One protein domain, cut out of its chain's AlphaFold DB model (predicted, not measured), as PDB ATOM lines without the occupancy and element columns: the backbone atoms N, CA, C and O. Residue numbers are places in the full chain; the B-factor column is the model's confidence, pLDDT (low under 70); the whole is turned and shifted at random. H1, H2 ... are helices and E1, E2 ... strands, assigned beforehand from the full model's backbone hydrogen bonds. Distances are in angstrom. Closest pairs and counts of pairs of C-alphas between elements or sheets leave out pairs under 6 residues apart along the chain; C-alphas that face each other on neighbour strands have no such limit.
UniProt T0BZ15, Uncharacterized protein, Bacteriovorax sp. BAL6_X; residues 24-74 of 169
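What this domain is: This is residues 24 to 74 of the 169 residues of an uncharacterized protein of Bacteriovorax sp. BAL6_X (UniProt T0BZ15). A small mixed sheet of three strands has two steeply tilted helices near one end: H1 packs on the sheet, and H2 packs on H1. The hairpin of E1 and E2 reaches away from the helices, and after H2 the chain comes back to add E3 beside E1. The 51 printed residues hold two named helices and three named strands, along the chain E1 E2 H1 H2 E3, class mixed, helices and strands. The sheet runs E2 E1 E3; the whole is compact, with a radius of gyration of the C-alphas of 9.9 A and spans of 29 by 20 by 19 A.

Where its parts are: Find C-alpha 24 at (94.367, 75.451, 103.884); from there E1, residues 24 to 28, runs 13.1 A. E2 is residues 31 to 35, 12.8 A, and E3 is residues 70 to 73, ending at C-alpha 73 at (100.401, 73.857, 108.170). H1, residues 38 to 47, covers 14.4 A, and H2, residues 55 to 64, 14.1 A.

How they stand to each other: Look first at E1, the inner strand. E2 is antiparallel to it in a hairpin, with N 26 and O 34 2.9 A apart; E3 is parallel to it, with N 25 and O 71 2.8 A apart. H1 is on the sheet at a height over the sheet of 9.0 A; its closest C-alphas to E2 are Lys 41 and Pro 35, 5.2 A. H1 and H2 touch, closest at C-alphas Val 47 and Phe 57, 6.4 A, with a steep tilt of 65 degrees, opposite ways. H2 is only just not on the sheet, with 4 pairs of C-alphas within 10 A. In both helices every O i to N i+4 pair is within hydrogen-bond range.

The domain as a whole: The farthest C-alphas, Gly 30 and His 67, are 30.1 A apart. The printed part has no cut and no long link. Look for pLDDT under 70 at residues 28 to 32.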
ATOM      1  N   GLU A  24      93.305  76.265 103.298       91.88
ATOM      2  CA  GLU A  24      94.367  75.451 103.884       91.88
ATOM      3  C   GLU A  24      95.394  74.995 102.853       91.88
ATOM      4  O   GLU A  24      95.047  74.495 101.772       91.88
ATOM      5  N   CYS A  25      96.658  75.105 103.251       90.75
ATOM      6  CA  CYS A  25      97.821  74.621 102.533       90.75
ATOM      7  C   CYS A  25      98.749  73.861 103.486       90.75
ATOM      8  O   CYS A  25      98.682  73.988 104.711       90.75
ATOM      9  N   LYS A  26      99.636  73.035 102.936       87.38
ATOM     10  CA  LYS A  26     100.555  72.215 103.729       87.38
ATOM     11  C   LYS A  26     101.965  72.274 103.175       87.38
ATOM     12  O   LYS A  26     102.176  72.088 101.979       87.38
ATOM     13  N   GLN A  27     102.943  72.477 104.053       83.62
ATOM     14  CA  GLN A  27     104.358  72.390 103.702       83.62
ATOM     15  C   GLN A  27     104.711  70.956 103.298       83.62
ATOM     16  O   GLN A  27     104.472  69.995 104.042       83.62
ATOM     17  N   ARG A  28     105.310  70.791 102.113       69.19
ATOM     18  CA  ARG A  28     105.797  69.490 101.641       69.19
ATOM     19  C   ARG A  28     107.253  69.303 102.075       69.19
ATOM     20  O   ARG A  28     108.052  70.232 102.071       69.19
ATOM     21  N   LYS A  29     107.643  68.077 102.444       56.91
ATOM     22  CA  LYS A  29     109.026  67.770 102.868       56.91
ATOM     23  C   LYS A  29     110.037  68.043 101.733       56.91
ATOM     24  O   LYS A  29     110.234  67.175 100.880       56.91
ATOM     25  N   GLY A  30     110.731  69.181 101.768       53.69
ATOM     26  CA  GLY A  30     111.762  69.551 100.784       53.69
ATOM     27  C   GLY A  30     111.222  70.168  99.494       53.69
ATOM     28  O   GLY A  30     111.836  69.980  98.450       53.69
ATOM     29  N   ARG A  31     110.042  70.801  99.525       62.81
ATOM     30  CA  ARG A  31     109.463  71.543  98.391       62.81
ATOM     31  C   ARG A  31     108.502  72.618  98.920       62.81
ATOM     32  O   ARG A  31     108.094  72.533 100.076       62.81
ATOM     33  N   TRP A  32     108.119  73.563  98.060       69.50
ATOM     34  CA  TRP A  32     107.023  74.513  98.273       69.50
ATOM     35  C   TRP A  32     105.776  73.866  98.898       69.50
ATOM     36  O   TRP A  32     105.513  72.669  98.706       69.50
ATOM     37  N   ASP A  33     105.005  74.672  99.630       87.38
ATOM     38  CA  ASP A  33     103.692  74.272 100.124       87.38
ATOM     39  C   ASP A  33     102.734  73.917  98.981       87.38
ATOM     40  O   ASP A  33     102.988  74.206  97.811       87.38
ATOM     41  N   TYR A  34     101.646  73.232  99.318       89.00
ATOM     42  CA  TYR A  34     100.626  72.835  98.355       89.00
ATOM     43  C   TYR A  34      99.217  72.971  98.942       89.00
ATOM     44  O   TYR A  34      99.047  72.806 100.154       89.00
ATOM     45  N   PRO A  35      98.206  73.245  98.100       91.94
ATOM     46  CA  PRO A  35      96.825  73.409  98.541       91.94
ATOM     47  C   PRO A  35      96.227  72.090  99.045       91.94
ATOM     48  O   PRO A  35      96.347  71.049  98.390       91.94
ATOM     49  N   THR A  36      95.543  72.126 100.190       92.19
ATOM     50  CA  THR A  36      94.879  70.952 100.786       92.19
ATOM     51  C   THR A  36      93.363  71.085 100.818       92.19
ATOM     52  O   THR A  36      92.679  70.118 100.465       92.19
ATOM     53  N   SER A  37      92.850  72.268 101.161       92.19
ATOM     54  CA  SER A  37      91.409  72.550 101.154       92.19
ATOM     55  C   SER A  37      90.819  72.532  99.730       92.19
ATOM     56  O   SER A  37      91.541  72.797  98.757       92.19
ATOM     57  N   PRO A  38      89.512  72.241  99.566       93.62
ATOM     58  CA  PRO A  38      88.838  72.307  98.267       93.62
ATOM     59  C   PRO A  38      88.981  73.678  97.593       93.62
ATOM     60  O   PRO A  38      89.318  73.748  96.409       93.62
ATOM     61  N   LEU A  39      88.815  74.761  98.362       92.94
ATOM     62  CA  LEU A  39      88.959  76.124  97.861       92.94
ATOM     63  C   LEU A  39      90.398  76.414  97.411       92.94
ATOM     64  O   LEU A  39      90.599  76.893  96.295       92.94
ATOM     65  N   ALA A  40      91.411  76.040  98.202       92.44
ATOM     66  CA  ALA A  40      92.807  76.233  97.806       92.44
ATOM     67  C   ALA A  40      93.163  75.457  96.524       92.44
ATOM     68  O   ALA A  40      93.886  75.974  95.672       92.44
ATOM     69  N   LYS A  41      92.639  74.234  96.347       94.50
ATOM     70  CA  LYS A  41      92.854  73.435  95.124       94.50
ATOM     71  C   LYS A  41      92.193  74.077  93.910       94.50
ATOM     72  O   LYS A  41      92.801  74.145  92.845       94.50
ATOM     73  N   LYS A  42      90.973  74.591  94.077       95.00
ATOM     74  CA  LYS A  42      90.271  75.327  93.026       95.00
ATOM     75  C   LYS A  42      91.058  76.565  92.599       95.00
ATOM     76  O   LYS A  42      91.300  76.742  91.411       95.00
ATOM     77  N   ILE A  43      91.503  77.375  93.560       94.12
ATOM     78  CA  ILE A  43      92.317  78.568  93.297       94.12
ATOM     79  C   ILE A  43      93.602  78.176  92.568       94.12
ATOM     80  O   ILE A  43      93.920  78.761  91.541       94.12
ATOM     81  N   SER A  44      94.295  77.143  93.048       93.81
ATOM     82  CA  SER A  44      95.525  76.611  92.449       93.81
ATOM     83  C   SER A  44      95.367  76.229  90.973       93.81
ATOM     84  O   SER A  44      96.245  76.553  90.172       93.81
ATOM     85  N   ASN A  45      94.241  75.607  90.607       95.50
ATOM     86  CA  ASN A  45      93.907  75.306  89.214       95.50
ATOM     87  C   ASN A  45      93.638  76.574  88.389       95.50
ATOM     88  O   ASN A  45      94.087  76.649  87.252       95.50
ATOM     89  N   ILE A  46      92.958  77.577  88.959       95.00
ATOM     90  CA  ILE A  46      92.667  78.853  88.280       95.00
ATOM     91  C   ILE A  46      93.955  79.640  88.009       95.00
ATOM     92  O   ILE A  46      94.162  80.120  86.900       95.00
ATOM     93  N   VAL A  47      94.835  79.766  89.007       94.50
ATOM     94  CA  VAL A  47      96.091  80.527  88.869       94.50
ATOM     95  C   VAL A  47      97.203  79.731  88.174       94.50
ATOM     96  O   VAL A  47      98.269  80.273  87.893       94.50
ATOM     97  N   GLY A  48      97.006  78.430  87.946       93.81
ATOM     98  CA  GLY A  48      98.017  77.547  87.356       93.81
ATOM     99  C   GLY A  48      99.267  77.348  88.227       93.81
ATOM    100  O   GLY A  48     100.333  77.000  87.715       93.81
ATOM    101  N   LYS A  49      99.181  77.572  89.546       91.00
ATOM    102  CA  LYS A  49     100.306  77.445  90.493       91.00
ATOM    103  C   LYS A  49     100.034  76.356  91.507       91.00
ATOM    104  O   LYS A  49      98.970  76.318  92.109       91.00
ATOM    105  N   LYS A  50     101.037  75.517  91.766       89.38
ATOM    106  CA  LYS A  50     100.952  74.390  92.717       89.38
ATOM    107  C   LYS A  50     101.240  74.772  94.177       89.38
ATOM    108  O   LYS A  50     101.158  73.902  95.038       89.38
ATOM    109  N   THR A  51     101.605  76.028  94.436       89.31
ATOM    110  CA  THR A  51     101.997  76.565  95.749       89.31
ATOM    111  C   THR A  51     101.058  77.681  96.168       89.31
ATOM    112  O   THR A  51     100.626  78.471  95.328       89.31
ATOM    113  N   CYS A  52     100.775  77.744  97.468       89.31
ATOM    114  CA  CYS A  52      99.978  78.815  98.055       89.31
ATOM    115  C   CYS A  52     100.833  80.016  98.465       89.31
ATOM    116  O   CYS A  52     100.328  81.127  98.599       89.31
ATOM    117  N   ASN A  53     102.142  79.812  98.648       87.19
ATOM    118  CA  ASN A  53     103.065  80.870  99.041       87.19
ATOM    119  C   ASN A  53     103.452  81.814  97.882       87.19
ATOM    120  O   ASN A  53     104.006  82.890  98.122       87.19
ATOM    121  N   GLY A  54     103.175  81.423  96.634       87.69
ATOM    122  CA  GLY A  54     103.498  82.205  95.439       87.69
ATOM    123  C   GLY A  54     102.682  83.497  95.313       87.69
ATOM    124  O   GLY A  54     101.515  83.542  95.704       87.69
ATOM    125  N   LYS A  55     103.292  84.532  94.715       92.00
ATOM    126  CA  LYS A  55     102.677  85.855  94.501       92.00
ATOM    127  C   LYS A  55     101.314  85.757  93.817       92.00
ATOM    128  O   LYS A  55     100.343  86.267  94.351       92.00
ATOM    129  N   ASP A  56     101.220  85.024  92.710       93.88
ATOM    130  CA  ASP A  56      99.973  84.916  91.937       93.88
ATOM    131  C   ASP A  56      98.821  84.304  92.748       93.88
ATOM    132  O   ASP A  56      97.678  84.744  92.643       93.88
ATOM    133  N   PHE A  57      99.121  83.317  93.601       94.75
ATOM    134  CA  PHE A  57      98.126  82.712  94.483       94.75
ATOM    135  C   PHE A  57      97.676  83.709  95.559       94.75
ATOM    136  O   PHE A  57      96.478  83.896  95.756       94.75
ATOM    137  N   LYS A  58      98.623  84.393  96.216       93.62
ATOM    138  CA  LYS A  58      98.334  85.412  97.240       93.62
ATOM    139  C   LYS A  58      97.546  86.590  96.677       93.62
ATOM    140  O   LYS A  58      96.555  86.993  97.274       93.62
ATOM    141  N   ASP A  59      97.940  87.096  95.514       95.56
ATOM    142  CA  ASP A  59      97.265  88.204  94.838       95.56
ATOM    143  C   ASP A  59      95.832  87.820  94.453       95.56
ATOM    144  O   ASP A  59      94.910  88.618  94.617       95.56
ATOM    145  N   TYR A  60      95.620  86.585  93.981       95.12
ATOM    146  CA  TYR A  60      94.282  86.084  93.675       95.12
ATOM    147  C   TYR A  60      93.412  85.975  94.932       95.12
ATOM    148  O   TYR A  60      92.253  86.391  94.903       95.12
ATOM    149  N   VAL A  61      93.959  85.452  96.034       93.69
ATOM    150  CA  VAL A  61      93.252  85.367  97.322       93.69
ATOM    151  C   VAL A  61      92.901  86.756  97.840       93.69
ATOM    152  O   VAL A  61      91.738  87.010  98.117       93.69
ATOM    153  N   ASN A  62      93.857  87.682  97.882       93.19
ATOM    154  CA  ASN A  62      93.626  89.040  98.377       93.19
ATOM    155  C   ASN A  62      92.570  89.790  97.553       93.19
ATOM    156  O   ASN A  62      91.791  90.559  98.109       93.19
ATOM    157  N   ARG A  63      92.521  89.560  96.234       94.88
ATOM    158  CA  ARG A  63      91.552  90.213  95.343       94.88
ATOM    159  C   ARG A  63      90.141  89.633  95.459       94.88
ATOM    160  O   ARG A  63      89.183  90.392  95.416       94.88
ATOM    161  N   ASN A  64      90.007  88.309  95.552       93.50
ATOM    162  CA  ASN A  64      88.707  87.625  95.450       93.50
ATOM    163  C   ASN A  64      88.142  87.172  96.807       93.50
ATOM    164  O   ASN A  64      86.938  86.983  96.938       93.50
ATOM    165  N   TYR A  65      89.002  86.996  97.810       91.31
ATOM    166  CA  TYR A  65      88.668  86.508  99.150       91.31
ATOM    167  C   TYR A  65      89.414  87.312 100.237       91.31
ATOM    168  O   TYR A  65      90.110  86.721 101.064       91.31
ATOM    169  N   PRO A  66      89.287  88.654 100.279       88.56
ATOM    170  CA  PRO A  66      90.078  89.506 101.179       88.56
ATOM    171  C   PRO A  66      89.861  89.215 102.675       88.56
ATOM    172  O   PRO A  66      90.696  89.571 103.502       88.56
ATOM    173  N   HIS A  67      88.745  88.576 103.031       88.00
ATOM    174  CA  HIS A  67      88.408  88.200 104.404       88.00
ATOM    175  C   HIS A  67      88.979  86.832 104.823       88.00
ATOM    176  O   HIS A  67      88.986  86.518 106.014       88.00
ATOM    177  N   LEU A  68      89.464  86.015 103.881       89.25
ATOM    178  CA  LEU A  68      90.007  84.688 104.166       89.25
ATOM    179  C   LEU A  68      91.523  84.738 104.352       89.25
ATOM    180  O   LEU A  68      92.248  85.392 103.604       89.25
ATOM    181  N   LYS A  69      92.020  83.982 105.334       88.31
ATOM    182  CA  LYS A  69      93.459  83.806 105.563       88.31
ATOM    183  C   LYS A  69      93.940  82.488 104.970       88.31
ATOM    184  O   LYS A  69      93.282  81.457 105.101       88.31
ATOM    185  N   ILE A  70      95.130  82.520 104.373       89.50
ATOM    186  CA  ILE A  70      95.843  81.311 103.956       89.50
ATOM    187  C   ILE A  70      96.463  80.680 105.203       89.50
ATOM    188  O   ILE A  70      97.337  81.272 105.839       89.50
ATOM    189  N   LEU A  71      96.013  79.480 105.553       88.06
ATOM    190  CA  LEU A  71      96.537  78.708 106.672       88.06
ATOM    191  C   LEU A  71      97.487  77.640 106.144       88.06
ATOM    192  O   LEU A  71      97.059  76.605 105.634       88.06
ATOM    193  N   THR A  72      98.791  77.876 106.283       83.75
ATOM    194  CA  THR A  72      99.802  76.890 105.893       83.75
ATOM    195  C   THR A  72     100.271  76.091 107.107       83.75
ATOM    196  O   THR A  72     100.892  76.624 108.022       83.75
ATOM    197  N   THR A  73      99.994  74.786 107.107       79.50
ATOM    198  CA  THR A  73     100.401  73.857 108.170       79.50
ATOM    199  C   THR A  73     101.760  73.207 107.883       79.50
ATOM    200  O   THR A  73     102.113  72.920 106.736       79.50
ATOM    201  N   GLY A  74     102.530  72.925 108.938       71.19
ATOM    202  CA  GLY A  74     103.888  72.374 108.847       71.19
ATOM    203  C   GLY A  74     104.975  73.454 108.762       71.19
ATOM    204  O   GLY A  74     104.698  74.608 108.457       71.19
TER     205      GLY A  74